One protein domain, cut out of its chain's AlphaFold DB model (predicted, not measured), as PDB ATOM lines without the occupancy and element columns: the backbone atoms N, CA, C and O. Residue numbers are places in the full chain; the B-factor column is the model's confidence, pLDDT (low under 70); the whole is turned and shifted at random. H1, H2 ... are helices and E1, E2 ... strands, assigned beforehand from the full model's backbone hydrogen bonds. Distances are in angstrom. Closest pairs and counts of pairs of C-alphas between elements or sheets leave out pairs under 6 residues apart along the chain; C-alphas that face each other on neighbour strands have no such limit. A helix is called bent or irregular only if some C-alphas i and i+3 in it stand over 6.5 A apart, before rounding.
ATOM      1  N   VAL A   5      -0.718 -42.679 -19.771       85.00
ATOM      2  CA  VAL A   5      -0.092 -42.108 -18.570       85.00
ATOM      3  C   VAL A   5       0.386 -40.671 -18.811       85.00
ATOM      4  O   VAL A   5       0.719 -40.322 -19.949       85.00
ATOM      5  N   PRO A   6       0.406 -39.811 -17.772       86.12
ATOM      6  CA  PRO A   6       0.995 -38.476 -17.853       86.12
ATOM      7  C   PRO A   6       2.485 -38.516 -18.200       86.12
ATOM      8  O   PRO A   6       3.234 -39.307 -17.631       86.12
ATOM      9  N   VAL A   7       2.930 -37.615 -19.077       83.06
ATOM     10  CA  VAL A   7       4.364 -37.373 -19.295       83.06
ATOM     11  C   VAL A   7       4.908 -36.543 -18.129       83.06
ATOM     12  O   VAL A   7       4.484 -35.404 -17.940       83.06
ATOM     13  N   ASN A   8       5.837 -37.113 -17.356       67.12
ATOM     14  CA  ASN A   8       6.444 -36.457 -16.189       67.12
ATOM     15  C   ASN A   8       7.846 -35.882 -16.459       67.12
ATOM     16  O   ASN A   8       8.374 -35.186 -15.597       67.12
ATOM     17  N   ASP A   9       8.448 -36.164 -17.616       67.00
ATOM     18  CA  ASP A   9       9.810 -35.729 -17.938       67.00
ATOM     19  C   ASP A   9       9.815 -34.306 -18.544       67.00
ATOM     20  O   ASP A   9       9.281 -34.106 -19.645       67.00
ATOM     21  N   PRO A  10      10.412 -33.306 -17.866       60.09
ATOM     22  CA  PRO A  10      10.518 -31.940 -18.378       60.09
ATOM     23  C   PRO A  10      11.334 -31.848 -19.675       60.09
ATOM     24  O   PRO A  10      11.067 -30.970 -20.498       60.09
ATOM     25  N   LEU A  11      12.302 -32.753 -19.872       59.53
ATOM     26  CA  LEU A  11      13.174 -32.781 -21.050       59.53
ATOM     27  C   LEU A  11      12.399 -33.191 -22.307       59.53
ATOM     28  O   LEU A  11      12.657 -32.673 -23.389       59.53
ATOM     29  N   LEU A  12      11.388 -34.054 -22.160       60.91
ATOM     30  CA  LEU A  12      10.498 -34.455 -23.255       60.91
ATOM     31  C   LEU A  12       9.486 -33.366 -23.639       60.91
ATOM     32  O   LEU A  12       8.937 -33.394 -24.741       60.91
ATOM     33  N   LEU A  13       9.218 -32.413 -22.742       61.38
ATOM     34  CA  LEU A  13       8.216 -31.364 -22.940       61.38
ATOM     35  C   LEU A  13       8.812 -30.046 -23.468       61.38
ATOM     36  O   LEU A  13       8.036 -29.158 -23.821       61.38
ATOM     37  N   ASN A  14      10.146 -29.917 -23.567       54.97
ATOM     38  CA  ASN A  14      10.859 -28.704 -24.012       54.97
ATOM     39  C   ASN A  14      10.333 -27.418 -23.342       54.97
ATOM     40  O   ASN A  14      10.148 -26.378 -23.979       54.97
ATOM     41  N   THR A  15      10.050 -27.483 -22.042       52.50
ATOM     42  CA  THR A  15       9.531 -26.336 -21.289       52.50
ATOM     43  C   THR A  15      10.651 -25.656 -20.502       52.50
ATOM     44  O   THR A  15      11.326 -26.344 -19.736       52.50
ATOM     45  N   PRO A  16      10.850 -24.328 -20.633       43.56
ATOM     46  CA  PRO A  16      11.839 -23.606 -19.837       43.56
ATOM     47  C   PRO A  16      11.496 -23.667 -18.335       43.56
ATOM     48  O   PRO A  16      10.312 -23.761 -17.985       43.56
ATOM     49  N   PRO A  17      12.502 -23.601 -17.440       41.97
ATOM     50  CA  PRO A  17      12.276 -23.615 -16.002       41.97
ATOM     51  C   PRO A  17      11.468 -22.385 -15.551       41.97
ATOM     52  O   PRO A  17      11.586 -21.283 -16.083       41.97
ATOM     53  N   LEU A  18      10.590 -22.648 -14.585       43.44
ATOM     54  CA  LEU A  18       9.505 -21.820 -14.058       43.44
ATOM     55  C   LEU A  18       9.869 -20.342 -13.797       43.44
ATOM     56  O   LEU A  18      10.676 -20.060 -12.922       43.44
ATOM     57  N   HIS A  19       9.150 -19.405 -14.429       37.31
ATOM     58  CA  HIS A  19       8.954 -18.046 -13.885       37.31
ATOM     59  C   HIS A  19       7.584 -17.410 -14.190       37.31
ATOM     60  O   HIS A  19       7.381 -16.223 -13.953       37.31
ATOM     61  N   SER A  20       6.587 -18.173 -14.652       35.53
ATOM     62  CA  SER A  20       5.233 -17.630 -14.814       35.53
ATOM     63  C   SER A  20       4.162 -18.655 -14.462       35.53
ATOM     64  O   SER A  20       4.272 -19.835 -14.785       35.53
ATOM     65  N   SER A  21       3.112 -18.189 -13.792       37.31
ATOM     66  CA  SER A  21       1.914 -18.916 -13.358       37.31
ATOM     67  C   SER A  21       0.995 -19.330 -14.522       37.31
ATOM     68  O   SER A  21      -0.232 -19.332 -14.401       37.31
ATOM     69  N   HIS A  22       1.568 -19.676 -15.676       46.47
ATOM     70  CA  HIS A  22       0.824 -20.131 -16.840       46.47
ATOM     71  C   HIS A  22       0.675 -21.657 -16.824       46.47
ATOM     72  O   HIS A  22       1.644 -22.410 -16.799       46.47
ATOM     73  N   PHE A  23      -0.584 -22.099 -16.824       56.75
ATOM     74  CA  PHE A  23      -1.013 -23.497 -16.829       56.75
ATOM     75  C   PHE A  23      -0.341 -24.307 -17.953       56.75
ATOM     76  O   PHE A  23      -0.592 -24.053 -19.131       56.75
ATOM     77  N   GLN A  24       0.444 -25.329 -17.596       66.94
ATOM     78  CA  GLN A  24       0.902 -26.341 -18.550       66.94
ATOM     79  C   GLN A  24      -0.218 -27.361 -18.829       66.94
ATOM     80  O   GLN A  24      -0.846 -27.862 -17.887       66.94
ATOM     81  N   PRO A  25      -0.505 -27.672 -20.106       75.75
ATOM     82  CA  PRO A  25      -1.494 -28.679 -20.468       75.75
ATOM     83  C   PRO A  25      -0.968 -30.092 -20.175       75.75
ATOM     84  O   PRO A  25       0.212 -30.380 -20.346       75.75
ATOM     85  N   LEU A  26      -1.859 -30.984 -19.736       88.00
ATOM     86  CA  LEU A  26      -1.522 -32.384 -19.473       88.00
ATOM     87  C   LEU A  26      -1.370 -33.145 -20.794       88.00
ATOM     88  O   LEU A  26      -2.327 -33.222 -21.568       88.00
ATOM     89  N   VAL A  27      -0.205 -33.754 -21.007       89.50
ATOM     90  CA  VAL A  27       0.062 -34.653 -22.136       89.50
ATOM     91  C   VAL A  27      -0.003 -36.106 -21.670       89.50
ATOM     92  O   VAL A  27       0.567 -36.458 -20.638       89.50
ATOM     93  N   LEU A  28      -0.714 -36.934 -22.431       89.88
ATOM     94  CA  LEU A  28      -0.961 -38.346 -22.166       89.88
ATOM     95  C   LEU A  28      -0.366 -39.199 -23.285       89.88
ATOM     96  O   LEU A  28      -0.669 -38.973 -24.459       89.88
ATOM     97  N   VAL A  29       0.439 -40.194 -22.925       88.94
ATOM     98  CA  VAL A  29       1.116 -41.098 -23.870       88.94
ATOM     99  C   VAL A  29       0.737 -42.554 -23.593       88.94
ATOM    100  O   VAL A  29       0.397 -42.869 -22.449       88.94
ATOM    101  N   PRO A  30       0.740 -43.437 -24.609       86.06
ATOM    102  CA  PRO A  30       0.448 -44.849 -24.443       86.06
ATOM    103  C   PRO A  30       1.366 -45.466 -23.397       86.06
ATOM    104  O   PRO A  30       2.576 -45.249 -23.400       86.06
ATOM    105  N   CYS A  31       0.771 -46.239 -22.507       82.44
ATOM    106  CA  CYS A  31       1.485 -46.938 -21.464       82.44
ATOM    107  C   CYS A  31       1.957 -48.307 -21.966       82.44
ATOM    108  O   CYS A  31       1.142 -49.146 -22.357       82.44
ATOM    109  N   SER A  32       3.268 -48.547 -21.939       74.88
ATOM    110  CA  SER A  32       3.875 -49.806 -22.380       74.88
ATOM    111  C   SER A  32       3.782 -50.869 -21.284       74.88
ATOM    112  O   SER A  32       4.740 -51.093 -20.553       74.88
ATOM    113  N   GLY A  33       2.620 -51.514 -21.167       73.00
ATOM    114  CA  GLY A  33       2.454 -52.703 -20.323       73.00
ATOM    115  C   GLY A  33       1.803 -52.486 -18.959       73.00
ATOM    116  O   GLY A  33       1.782 -53.427 -18.174       73.00
ATOM    117  N   CYS A  34       1.229 -51.312 -18.670       75.06
ATOM    118  CA  CYS A  34       0.414 -51.181 -17.462       75.06
ATOM    119  C   CYS A  34      -0.990 -51.765 -17.640       75.06
ATOM    120  O   CYS A  34      -1.630 -51.661 -18.698       75.06
ATOM    121  N   HIS A  35      -1.484 -52.330 -16.546       73.88
ATOM    122  CA  HIS A  35      -2.869 -52.749 -16.397       73.88
ATOM    123  C   HIS A  35      -3.729 -51.614 -15.821       73.88
ATOM    124  O   HIS A  35      -3.229 -50.615 -15.298       73.88
ATOM    125  N   LEU A  36      -5.051 -51.758 -15.917       67.81
ATOM    126  CA  LEU A  36      -5.968 -50.851 -15.232       67.81
ATOM    127  C   LEU A  36      -5.713 -50.950 -13.716       67.81
ATOM    128  O   LEU A  36      -5.659 -52.054 -13.182       67.81
ATOM    129  N   ASN A  37      -5.565 -49.810 -13.035       65.69
ATOM    130  CA  ASN A  37      -5.209 -49.717 -11.607       65.69
ATOM    131  C   ASN A  37      -3.828 -50.296 -11.237       65.69
ATOM    132  O   ASN A  37      -3.641 -50.777 -10.122       65.69
ATOM    133  N   ASP A  38      -2.850 -50.234 -12.142       72.00
ATOM    134  CA  ASP A  38      -1.473 -50.637 -11.842       72.00
ATOM    135  C   ASP A  38      -0.848 -49.771 -10.727       72.00
ATOM    136  O   ASP A  38      -0.516 -48.596 -10.918       72.00
ATOM    137  N   PHE A  39      -0.689 -50.368  -9.541       67.00
ATOM    138  CA  PHE A  39      -0.168 -49.708  -8.342       67.00
ATOM    139  C   PHE A  39       1.293 -49.258  -8.480       67.00
ATOM    140  O   PHE A  39       1.714 -48.325  -7.785       67.00
ATOM    141  N   SER A  40       2.062 -49.852  -9.399       66.06
ATOM    142  CA  SER A  40       3.452 -49.449  -9.650       66.06
ATOM    143  C   SER A  40       3.552 -47.994 -10.127       66.06
ATOM    144  O   SER A  40       4.491 -47.286  -9.767       66.06
ATOM    145  N   LEU A  41       2.529 -47.500 -10.837       66.12
ATOM    146  CA  LEU A  41       2.448 -46.117 -11.315       66.12
ATOM    147  C   LEU A  41       2.169 -45.112 -10.188       66.12
ATOM    148  O   LEU A  41       2.568 -43.952 -10.281       66.12
ATOM    149  N   THR A  42       1.495 -45.535  -9.114       62.41
ATOM    150  CA  THR A  42       1.244 -44.679  -7.940       62.41
ATOM    151  C   THR A  42       2.448 -44.574  -7.007       62.41
ATOM    152  O   THR A  42       2.623 -43.535  -6.376       62.41
ATOM    153  N   LEU A  43       3.307 -45.598  -6.963       59.09
ATOM    154  CA  LEU A  43       4.516 -45.626  -6.127       59.09
ATOM    155  C   LEU A  43       5.621 -44.679  -6.623       59.09
ATOM    156  O   LEU A  43       6.504 -44.311  -5.854       59.09
ATOM    157  N   GLN A  44       5.566 -44.255  -7.888       62.59
ATOM    158  CA  GLN A  44       6.534 -43.317  -8.464       62.59
ATOM    159  C   GLN A  44       6.300 -41.854  -8.044       62.59
ATOM    160  O   GLN A  44       7.204 -41.030  -8.171       62.59
ATOM    161  N   ASP A  45       5.112 -41.500  -7.537       66.06
ATOM    162  CA  ASP A  45       4.794 -40.142  -7.074       66.06
ATOM    163  C   ASP A  45       4.780 -40.106  -5.540       66.06
ATOM    164  O   ASP A  45       3.749 -40.332  -4.907       66.06
ATOM    165  N   ALA A  46       5.923 -39.764  -4.936       65.06
ATOM    166  CA  ALA A  46       6.110 -39.712  -3.478       65.06
ATOM    167  C   ALA A  46       5.139 -38.763  -2.734       65.06
ATOM    168  O   ALA A  46       5.070 -38.776  -1.506       65.06
ATOM    169  N   ARG A  47       4.374 -37.926  -3.451       67.44
ATOM    170  CA  ARG A  47       3.335 -37.058  -2.869       67.44
ATOM    171  C   ARG A  47       2.031 -37.808  -2.585       67.44
ATOM    172  O   ARG A  47       1.197 -37.304  -1.831       67.44
ATOM    173  N   ILE A  48       1.812 -38.965  -3.208       68.06
ATOM    174  CA  ILE A  48       0.595 -39.762  -3.049       68.06
ATOM    175  C   ILE A  48       0.714 -40.577  -1.758       68.06
ATOM    176  O   ILE A  48       1.437 -41.563  -1.697       68.06
ATOM    177  N   LYS A  49      -0.007 -40.158  -0.712       68.56
ATOM    178  CA  LYS A  49      -0.022 -40.846   0.593       68.56
ATOM    179  C   LYS A  49      -1.025 -41.996   0.664       68.56
ATOM    180  O   LYS A  49      -0.835 -42.932   1.430       68.56
ATOM    181  N   CYS A  50      -2.106 -41.911  -0.106       68.69
ATOM    182  CA  CYS A  50      -3.151 -42.922  -0.171       68.69
ATOM    183  C   CYS A  50      -3.715 -43.007  -1.594       68.69
ATOM    184  O   CYS A  50      -3.810 -42.000  -2.300       68.69
ATOM    185  N   SER A  51      -4.085 -44.218  -2.007       70.50
ATOM    186  CA  SER A  51      -4.791 -44.489  -3.258       70.50
ATOM    187  C   SER A  51      -6.130 -45.130  -2.924       70.50
ATOM    188  O   SER A  51      -6.200 -46.012  -2.070       70.50
ATOM    189  N   ILE A  52      -7.192 -44.668  -3.577       71.50
ATOM    190  CA  ILE A  52      -8.546 -45.192  -3.409       71.50
ATOM    191  C   ILE A  52      -9.033 -45.608  -4.790       71.50
ATOM    192  O   ILE A  52      -8.970 -44.823  -5.735       71.50
ATOM    193  N   SER A  53      -9.518 -46.841  -4.908       73.25
ATOM    194  CA  SER A  53     -10.075 -47.385  -6.147       73.25
ATOM    195  C   SER A  53     -11.523 -47.788  -5.913       73.25
ATOM    196  O   SER A  53     -11.832 -48.459  -4.932       73.25
ATOM    197  N   THR A  54     -12.424 -47.373  -6.802       72.94
ATOM    198  CA  THR A  54     -13.840 -47.739  -6.735       72.94
ATOM    199  C   THR A  54     -14.357 -48.099  -8.120       72.94
ATOM    200  O   THR A  54     -13.975 -47.474  -9.111       72.94
ATOM    201  N   CYS A  55     -15.205 -49.124  -8.198       75.19
ATOM    202  CA  CYS A  55     -15.893 -49.459  -9.435       75.19
ATOM    203  C   CYS A  55     -17.021 -48.448  -9.665       75.19
ATOM    204  O   CYS A  55     -17.743 -48.103  -8.733       75.19
ATOM    205  N   THR A  56     -17.171 -47.972 -10.899       69.44
ATOM    206  CA  THR A  56     -18.236 -47.034 -11.274       69.44
ATOM    207  C   THR A  56     -19.023 -47.614 -12.440       69.44
ATOM    208  O   THR A  56     -18.447 -48.211 -13.346       69.44
ATOM    209  N   ASN A  57     -20.342 -47.428 -12.431       74.38
ATOM    210  CA  ASN A  57     -21.231 -47.821 -13.528       74.38
ATOM    211  C   ASN A  57     -21.297 -46.771 -14.657       74.38
ATOM    212  O   ASN A  57     -21.957 -46.993 -15.669       74.38
ATOM    213  N   ARG A  58     -20.625 -45.621 -14.492       71.69
ATOM    214  CA  ARG A  58     -20.559 -44.524 -15.467       71.69
ATOM    215  C   ARG A  58     -19.111 -44.142 -15.752       71.69
ATOM    216  O   ARG A  58     -18.317 -43.966 -14.835       71.69
ATOM    217  N   LEU A  59     -18.787 -43.934 -17.027       76.81
ATOM    218  CA  LEU A  59     -17.463 -43.473 -17.450       76.81
ATOM    219  C   LEU A  59     -17.292 -41.971 -17.179       76.81
ATOM    220  O   LEU A  59     -18.096 -41.151 -17.626       76.81
ATOM    221  N   SER A  60     -16.214 -41.599 -16.488       77.88
ATOM    222  CA  SER A  60     -15.811 -40.199 -16.327       77.88
ATOM    223  C   SER A  60     -15.003 -39.747 -17.542       77.88
ATOM    224  O   SER A  60     -13.898 -40.231 -17.780       77.88
ATOM    225  N   MET A  61     -15.558 -38.812 -18.312       84.12
ATOM    226  CA  MET A  61     -14.983 -38.350 -19.576       84.12
ATOM    227  C   MET A  61     -14.409 -36.932 -19.450       84.12
ATOM    228  O   MET A  61     -14.938 -36.073 -18.736       84.12
ATOM    229  N   PHE A  62     -13.338 -36.648 -20.189       84.88
ATOM    230  CA  PHE A  62     -12.816 -35.296 -20.385       84.88
ATOM    231  C   PHE A  62     -12.372 -35.099 -21.836       84.88
ATOM    232  O   PHE A  62     -12.045 -36.055 -22.533       84.88
ATOM    233  N   ASN A  63     -12.353 -33.844 -22.287       89.25
ATOM    234  CA  ASN A  63     -12.028 -33.520 -23.672       89.25
ATOM    235  C   ASN A  63     -10.519 -33.373 -23.873       89.25
ATOM    236  O   ASN A  63      -9.813 -32.803 -23.032       89.25
ATOM    237  N   THR A  64     -10.048 -33.795 -25.038       91.69
ATOM    238  CA  THR A  64      -8.691 -33.548 -25.525       91.69
ATOM    239  C   THR A  64      -8.718 -32.520 -26.648       91.69
ATOM    240  O   THR A  64      -9.705 -32.403 -27.375       91.69
ATOM    241  N   PHE A  65      -7.635 -31.767 -26.803       90.44
ATOM    242  CA  PHE A  65      -7.458 -30.899 -27.957       90.44
ATOM    243  C   PHE A  65      -7.376 -31.723 -29.244       90.44
ATOM    244  O   PHE A  65      -6.744 -32.781 -29.282       90.44
ATOM    245  N   HIS A  66      -8.006 -31.213 -30.300       90.31
ATOM    246  CA  HIS A  66      -7.934 -31.798 -31.634       90.31
ATOM    247  C   HIS A  66      -6.513 -31.672 -32.210       90.31
ATOM    248  O   HIS A  66      -5.824 -30.690 -31.936       90.31
ATOM    249  N   TYR A  67      -6.084 -32.618 -33.054       85.12
ATOM    250  CA  TYR A  67      -4.707 -32.672 -33.577       85.12
ATOM    251  C   TYR A  67      -4.291 -31.424 -34.384       85.12
ATOM    252  O   TYR A  67      -3.109 -31.108 -34.510       85.12
ATOM    253  N   THR A  68      -5.266 -30.683 -34.922       86.56
ATOM    254  CA  THR A  68      -5.032 -29.434 -35.663       86.56
ATOM    255  C   THR A  68      -4.854 -28.201 -34.774       86.56
ATOM    256  O   THR A  68      -4.404 -27.169 -35.288       86.56
ATOM    257  N   SER A  69      -5.188 -28.282 -33.479       86.94
ATOM    258  CA  SER A  69      -5.153 -27.140 -32.559       86.94
ATOM    259  C   SER A  69      -3.721 -26.675 -32.285       86.94
ATOM    260  O   SER A  69      -2.758 -27.441 -32.380       86.94
ATOM    261  N   LEU A  70      -3.573 -25.394 -31.937       85.81
ATOM    262  CA  LEU A  70      -2.271 -24.809 -31.615       85.81
ATOM    263  C   LEU A  70      -1.650 -25.492 -30.386       85.81
ATOM    264  O   LEU A  70      -0.453 -25.762 -30.357       85.81
ATOM    265  N   GLU A  71      -2.473 -25.814 -29.393       86.44
ATOM    266  CA  GLU A  71      -2.090 -26.507 -28.164       86.44
ATOM    267  C   GLU A  71      -1.555 -27.908 -28.444       86.44
ATOM    268  O   GLU A  71      -0.547 -28.283 -27.857       86.44
ATOM    269  N   HIS A  72      -2.172 -28.659 -29.363       86.50
ATOM    270  CA  HIS A  72      -1.678 -29.980 -29.747       86.50
ATOM    271  C   HIS A  72      -0.358 -29.893 -30.526       86.50
ATOM    272  O   HIS A  72       0.578 -30.656 -30.270       86.50
ATOM    273  N   LYS A  73      -0.253 -28.925 -31.448       86.06
ATOM    274  CA  LYS A  73       0.935 -28.712 -32.290       86.06
ATOM    275  C   LYS A  73       2.185 -28.327 -31.496       86.06
ATOM    276  O   LYS A  73       3.278 -28.688 -31.922       86.06
ATOM    277  N   LYS A  74       2.043 -27.667 -30.337       84.56
ATOM    278  CA  LYS A  74       3.171 -27.356 -29.431       84.56
ATOM    279  C   LYS A  74       3.957 -28.597 -28.999       84.56
ATOM    280  O   LYS A  74       5.143 -28.488 -28.719       84.56
ATOM    281  N   PHE A  75       3.316 -29.763 -28.988       83.69
ATOM    282  CA  PHE A  75       3.904 -31.021 -28.529       83.69
ATOM    283  C   PHE A  75       4.227 -31.994 -29.672       83.69
ATOM    284  O   PHE A  75       4.468 -33.170 -29.428       83.69
ATOM    285  N   LYS A  76       4.278 -31.514 -30.924       80.94
ATOM    286  CA  LYS A  76       4.553 -32.351 -32.107       80.94
ATOM    287  C   LYS A  76       5.919 -33.054 -32.061       80.94
ATOM    288  O   LYS A  76       6.115 -34.049 -32.746       80.94
ATOM    289  N   HIS A  77       6.857 -32.531 -31.274       79.12
ATOM    290  CA  HIS A  77       8.222 -33.054 -31.154       79.12
ATOM    291  C   HIS A  77       8.357 -34.236 -30.186       79.12
ATOM    292  O   HIS A  77       9.439 -34.803 -30.068       79.12
ATOM    293  N   ILE A  78       7.284 -34.606 -29.486       80.50
ATOM    294  CA  ILE A  78       7.296 -35.721 -28.546       80.50
ATOM    295  C   ILE A  78       7.551 -37.044 -29.306       80.50
ATOM    296  O   ILE A  78       6.897 -37.293 -30.319       80.50
ATOM    297  N   PRO A  79       8.435 -37.937 -28.815       78.62
ATOM    298  CA  PRO A  79       8.860 -39.151 -29.526       78.62
ATOM    299  C   PRO A  79       7.805 -40.277 -29.571       78.62
ATOM    300  O   PRO A  79       8.126 -41.422 -29.887       78.62
ATOM    301  N   PHE A  80       6.536 -39.986 -29.272       80.56
ATOM    302  CA  PHE A  80       5.453 -40.969 -29.247       80.56
ATOM    303  C   PHE A  80       4.575 -40.856 -30.497       80.56
ATOM    304  O   PHE A  80       4.024 -39.797 -30.791       80.56
ATOM    305  N   LYS A  81       4.369 -41.981 -31.199       76.81
ATOM    306  CA  LYS A  81       3.520 -42.052 -32.410       76.81
ATOM    307  C   LYS A  81       2.064 -41.638 -32.162       76.81
ATOM    308  O   LYS A  81       1.399 -41.165 -33.076       76.81
ATOM    309  N   LYS A  82       1.561 -41.844 -30.944       86.44
ATOM    310  CA  LYS A  82       0.200 -41.504 -30.521       86.44
ATOM    311  C   LYS A  82       0.300 -40.809 -29.170       86.44
ATOM    312  O   LYS A  82       0.935 -41.349 -28.276       86.44
ATOM    313  N   TYR A  83      -0.299 -39.635 -29.022       90.69
ATOM    314  CA  TYR A  83      -0.389 -38.916 -27.751       90.69
ATOM    315  C   TYR A  83      -1.636 -38.029 -27.746       90.69
ATOM    316  O   TYR A  83      -2.168 -37.672 -28.800       90.69
ATOM    317  N   PHE A  84      -2.097 -37.658 -26.557       91.25
ATOM    318  CA  PHE A  84      -3.231 -36.758 -26.377       91.25
ATOM    319  C   PHE A  84      -2.844 -35.566 -25.514       91.25
ATOM    320  O   PHE A  84      -2.102 -35.700 -24.546       91.25
ATOM    321  N   VAL A  85      -3.394 -34.396 -25.839       90.81
ATOM    322  CA  VAL A  85      -3.248 -33.186 -25.020       90.81
ATOM    323  C   VAL A  85      -4.602 -32.878 -24.404       90.81
ATOM    324  O   VAL A  85      -5.574 -32.624 -25.111       90.81
ATOM    325  N   SER A  86      -4.691 -32.943 -23.083       89.69
ATOM    326  CA  SER A  86      -5.932 -32.727 -22.345       89.69
ATOM    327  C   SER A  86      -6.296 -31.243 -22.277       89.69
ATOM    328  O   SER A  86      -5.441 -30.382 -22.071       89.69
ATOM    329  N   THR A  87      -7.597 -30.948 -22.350       88.94
ATOM    330  CA  THR A  87      -8.146 -29.604 -22.079       88.94
ATOM    331  C   THR A  87      -8.125 -29.235 -20.591       88.94
ATOM    332  O   THR A  87      -8.329 -28.074 -20.235       88.94
ATOM    333  N   LYS A  88      -7.885 -30.211 -19.702       84.75
ATOM    334  CA  LYS A  88      -7.811 -30.040 -18.244       84.75
ATOM    335  C   LYS A  88      -6.459 -30.528 -17.702       84.75
ATOM    336  O   LYS A  88      -5.992 -31.586 -18.125       84.75
ATOM    337  N   PRO A  89      -5.848 -29.831 -16.729       85.50
ATOM    338  CA  PRO A  89      -4.621 -30.301 -16.091       85.50
ATOM    339  C   PRO A  89      -4.883 -31.526 -15.200       85.50
ATOM    340  O   PRO A  89      -6.006 -31.744 -14.733       85.50
ATOM    341  N   LEU A  90      -3.828 -32.294 -14.903       83.06
ATOM    342  CA  LEU A  90      -3.917 -33.539 -14.126       83.06
ATOM    343  C   LEU A  90      -4.565 -33.342 -12.753       83.06
ATOM    344  O   LEU A  90      -5.417 -34.136 -12.363       83.06
ATOM    345  N   HIS A  91      -4.227 -32.260 -12.044       79.88
ATOM    346  CA  HIS A  91      -4.818 -31.975 -10.734       79.88
ATOM    347  C   HIS A  91      -6.345 -31.801 -10.822       79.88
ATOM    348  O   HIS A  91      -7.066 -32.268  -9.948       79.88
ATOM    349  N   SER A  92      -6.855 -31.162 -11.884       80.44
ATOM    350  CA  SER A  92      -8.295 -30.951 -12.063       80.44
ATOM    351  C   SER A  92      -9.006 -32.263 -12.378       80.44
ATOM    352  O   SER A  92     -10.136 -32.466 -11.946       80.44
ATOM    353  N   ILE A  93      -8.357 -33.165 -13.121       84.38
ATOM    354  CA  ILE A  93      -8.885 -34.508 -13.389       84.38
ATOM    355  C   ILE A  93      -8.916 -35.327 -12.092       84.38
ATOM    356  O   ILE A  93      -9.966 -35.875 -11.766       84.38
ATOM    357  N   ARG A  94      -7.828 -35.321 -11.306       80.75
ATOM    358  CA  ARG A  94      -7.762 -35.962  -9.977       80.75
ATOM    359  C   ARG A  94      -8.837 -35.423  -9.028       80.75
ATOM    360  O   ARG A  94      -9.540 -36.208  -8.404       80.75
ATOM    361  N   HIS A  95      -9.024 -34.102  -8.975       78.94
ATOM    362  CA  HIS A  95     -10.082 -33.479  -8.177       78.94
ATOM    363  C   HIS A  95     -11.476 -33.940  -8.619       78.94
ATOM    364  O   HIS A  95     -12.285 -34.305  -7.778       78.94
ATOM    365  N   ASN A  96     -11.768 -33.957  -9.926       78.56
ATOM    366  CA  ASN A  96     -13.063 -34.438 -10.422       78.56
ATOM    367  C   ASN A  96     -13.291 -35.915 -10.071       78.56
ATOM    368  O   ASN A  96     -14.384 -36.263  -9.642       78.56
ATOM    369  N   ALA A  97     -12.271 -36.767 -10.218       80.44
ATOM    370  CA  ALA A  97     -12.352 -38.176  -9.840       80.44
ATOM    371  C   ALA A  97     -12.620 -38.347  -8.336       80.44
ATOM    372  O   ALA A  97     -13.506 -39.108  -7.958       80.44
ATOM    373  N   HIS A  98     -11.932 -37.576  -7.488       78.69
ATOM    374  CA  HIS A  98     -12.188 -37.554  -6.051       78.69
ATOM    375  C   HIS A  98     -13.614 -37.087  -5.739       78.69
ATOM    376  O   HIS A  98     -14.320 -37.750  -4.996       78.69
ATOM    377  N   SER A  99     -14.093 -36.007  -6.359       72.88
ATOM    378  CA  SER A  99     -15.477 -35.554  -6.180       72.88
ATOM    379  C   SER A  99     -16.520 -36.591  -6.621       72.88
ATOM    380  O   SER A  99     -17.556 -36.704  -5.979       72.88
ATOM    381  N   ILE A 100     -16.258 -37.352  -7.689       76.62
ATOM    382  CA  ILE A 100     -17.129 -38.458  -8.127       76.62
ATOM    383  C   ILE A 100     -17.128 -39.581  -7.090       76.62
ATOM    384  O   ILE A 100     -18.195 -40.061  -6.728       76.62
ATOM    385  N   PHE A 101     -15.950 -39.972  -6.591       78.19
ATOM    386  CA  PHE A 101     -15.825 -40.948  -5.506       78.19
ATOM    387  C   PHE A 101     -16.637 -40.506  -4.283       78.19
ATOM    388  O   PHE A 101     -17.479 -41.248  -3.788       78.19
ATOM    389  N   LEU A 102     -16.448 -39.262  -3.856       71.00
ATOM    390  CA  LEU A 102     -17.169 -38.667  -2.741       71.00
ATOM    391  C   LEU A 102     -18.688 -38.676  -2.953       71.00
ATOM    392  O   LEU A 102     -19.424 -39.054  -2.051       71.00
ATOM    393  N   ALA A 103     -19.168 -38.332  -4.151       66.19
ATOM    394  CA  ALA A 103     -20.592 -38.397  -4.471       66.19
ATOM    395  C   ALA A 103     -21.139 -39.834  -4.469       66.19
ATOM    396  O   ALA A 103     -22.222 -40.070  -3.951       66.19
ATOM    397  N   HIS A 104     -20.393 -40.795  -5.018       69.19
ATOM    398  CA  HIS A 104     -20.821 -42.192  -5.110       69.19
ATOM    399  C   HIS A 104     -20.898 -42.883  -3.744       69.19
ATOM    400  O   HIS A 104     -21.763 -43.721  -3.515       69.19
ATOM    401  N   HIS A 105     -19.990 -42.533  -2.833       68.25
ATOM    402  CA  HIS A 105     -19.942 -43.099  -1.484       68.25
ATOM    403  C   HIS A 105     -20.723 -42.274  -0.457       68.25
ATOM    404  O   HIS A 105     -20.640 -42.552   0.735       68.25
ATOM    405  N   ASN A 106     -21.463 -41.248  -0.895       58.78
ATOM    406  CA  ASN A 106     -22.121 -40.274  -0.017       58.78
ATOM    407  C   ASN A 106     -21.151 -39.600   0.983       58.78
ATOM    408  O   ASN A 106     -21.557 -39.091   2.026       58.78
TER     409      ASN A 106
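AT A GLANCE: This is residues 5 to 106 of the 458 residues of the protein "RNase H type-1 domain-containing protein" of Rhizophagus irregularis (UniProt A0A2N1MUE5). This is a winding chain with little regular structure: loops wrap round a short strand, E1, near the middle, and one longer helix, H4, reaches out to one side. Residues 16 to 22 stick out as a free loop. The 102 printed residues hold H1, E1, H2, H3 and H4 in that order, 31 residues in all, mostly helix. The whole is only just compact, close to loose, with a radius of gyration of the C-alphas of 15.2 A and spans of 42 by 32 by 28 A.

IN THESE COORDINATES: Find C-alpha 10 at (10.518, -31.940, -18.378), where H1, residues 10 to 13, begins. E1, residues 27 to 30, runs 10.5 A. H2 is residues 40 to 43 and H3 residues 70 to 73. H4, residues 90 to 104, runs 21.0 A to C-alpha 104 at (-20.821, -42.192, -5.110).

HOW THE PARTS SIT: Look beside E1, which pairs with no named strand: residues 5 to 6 pair antiparallel with its residues 28 to 29, and residues 84 to 85 with 27 to 28. The five named elements are apart from each other. In H4 every O i to N i+4 pair is within hydrogen-bond range; H1, H2 and H3 are too short for one.

THE WHOLE: The farthest C-alphas, His 77 and Asn 106, are 44.1 A apart. The printed part has no cut; H2 to H3, with 26 residues between, is among the long links. Confidence is under 70 at 36 residues, among them 8 to 24.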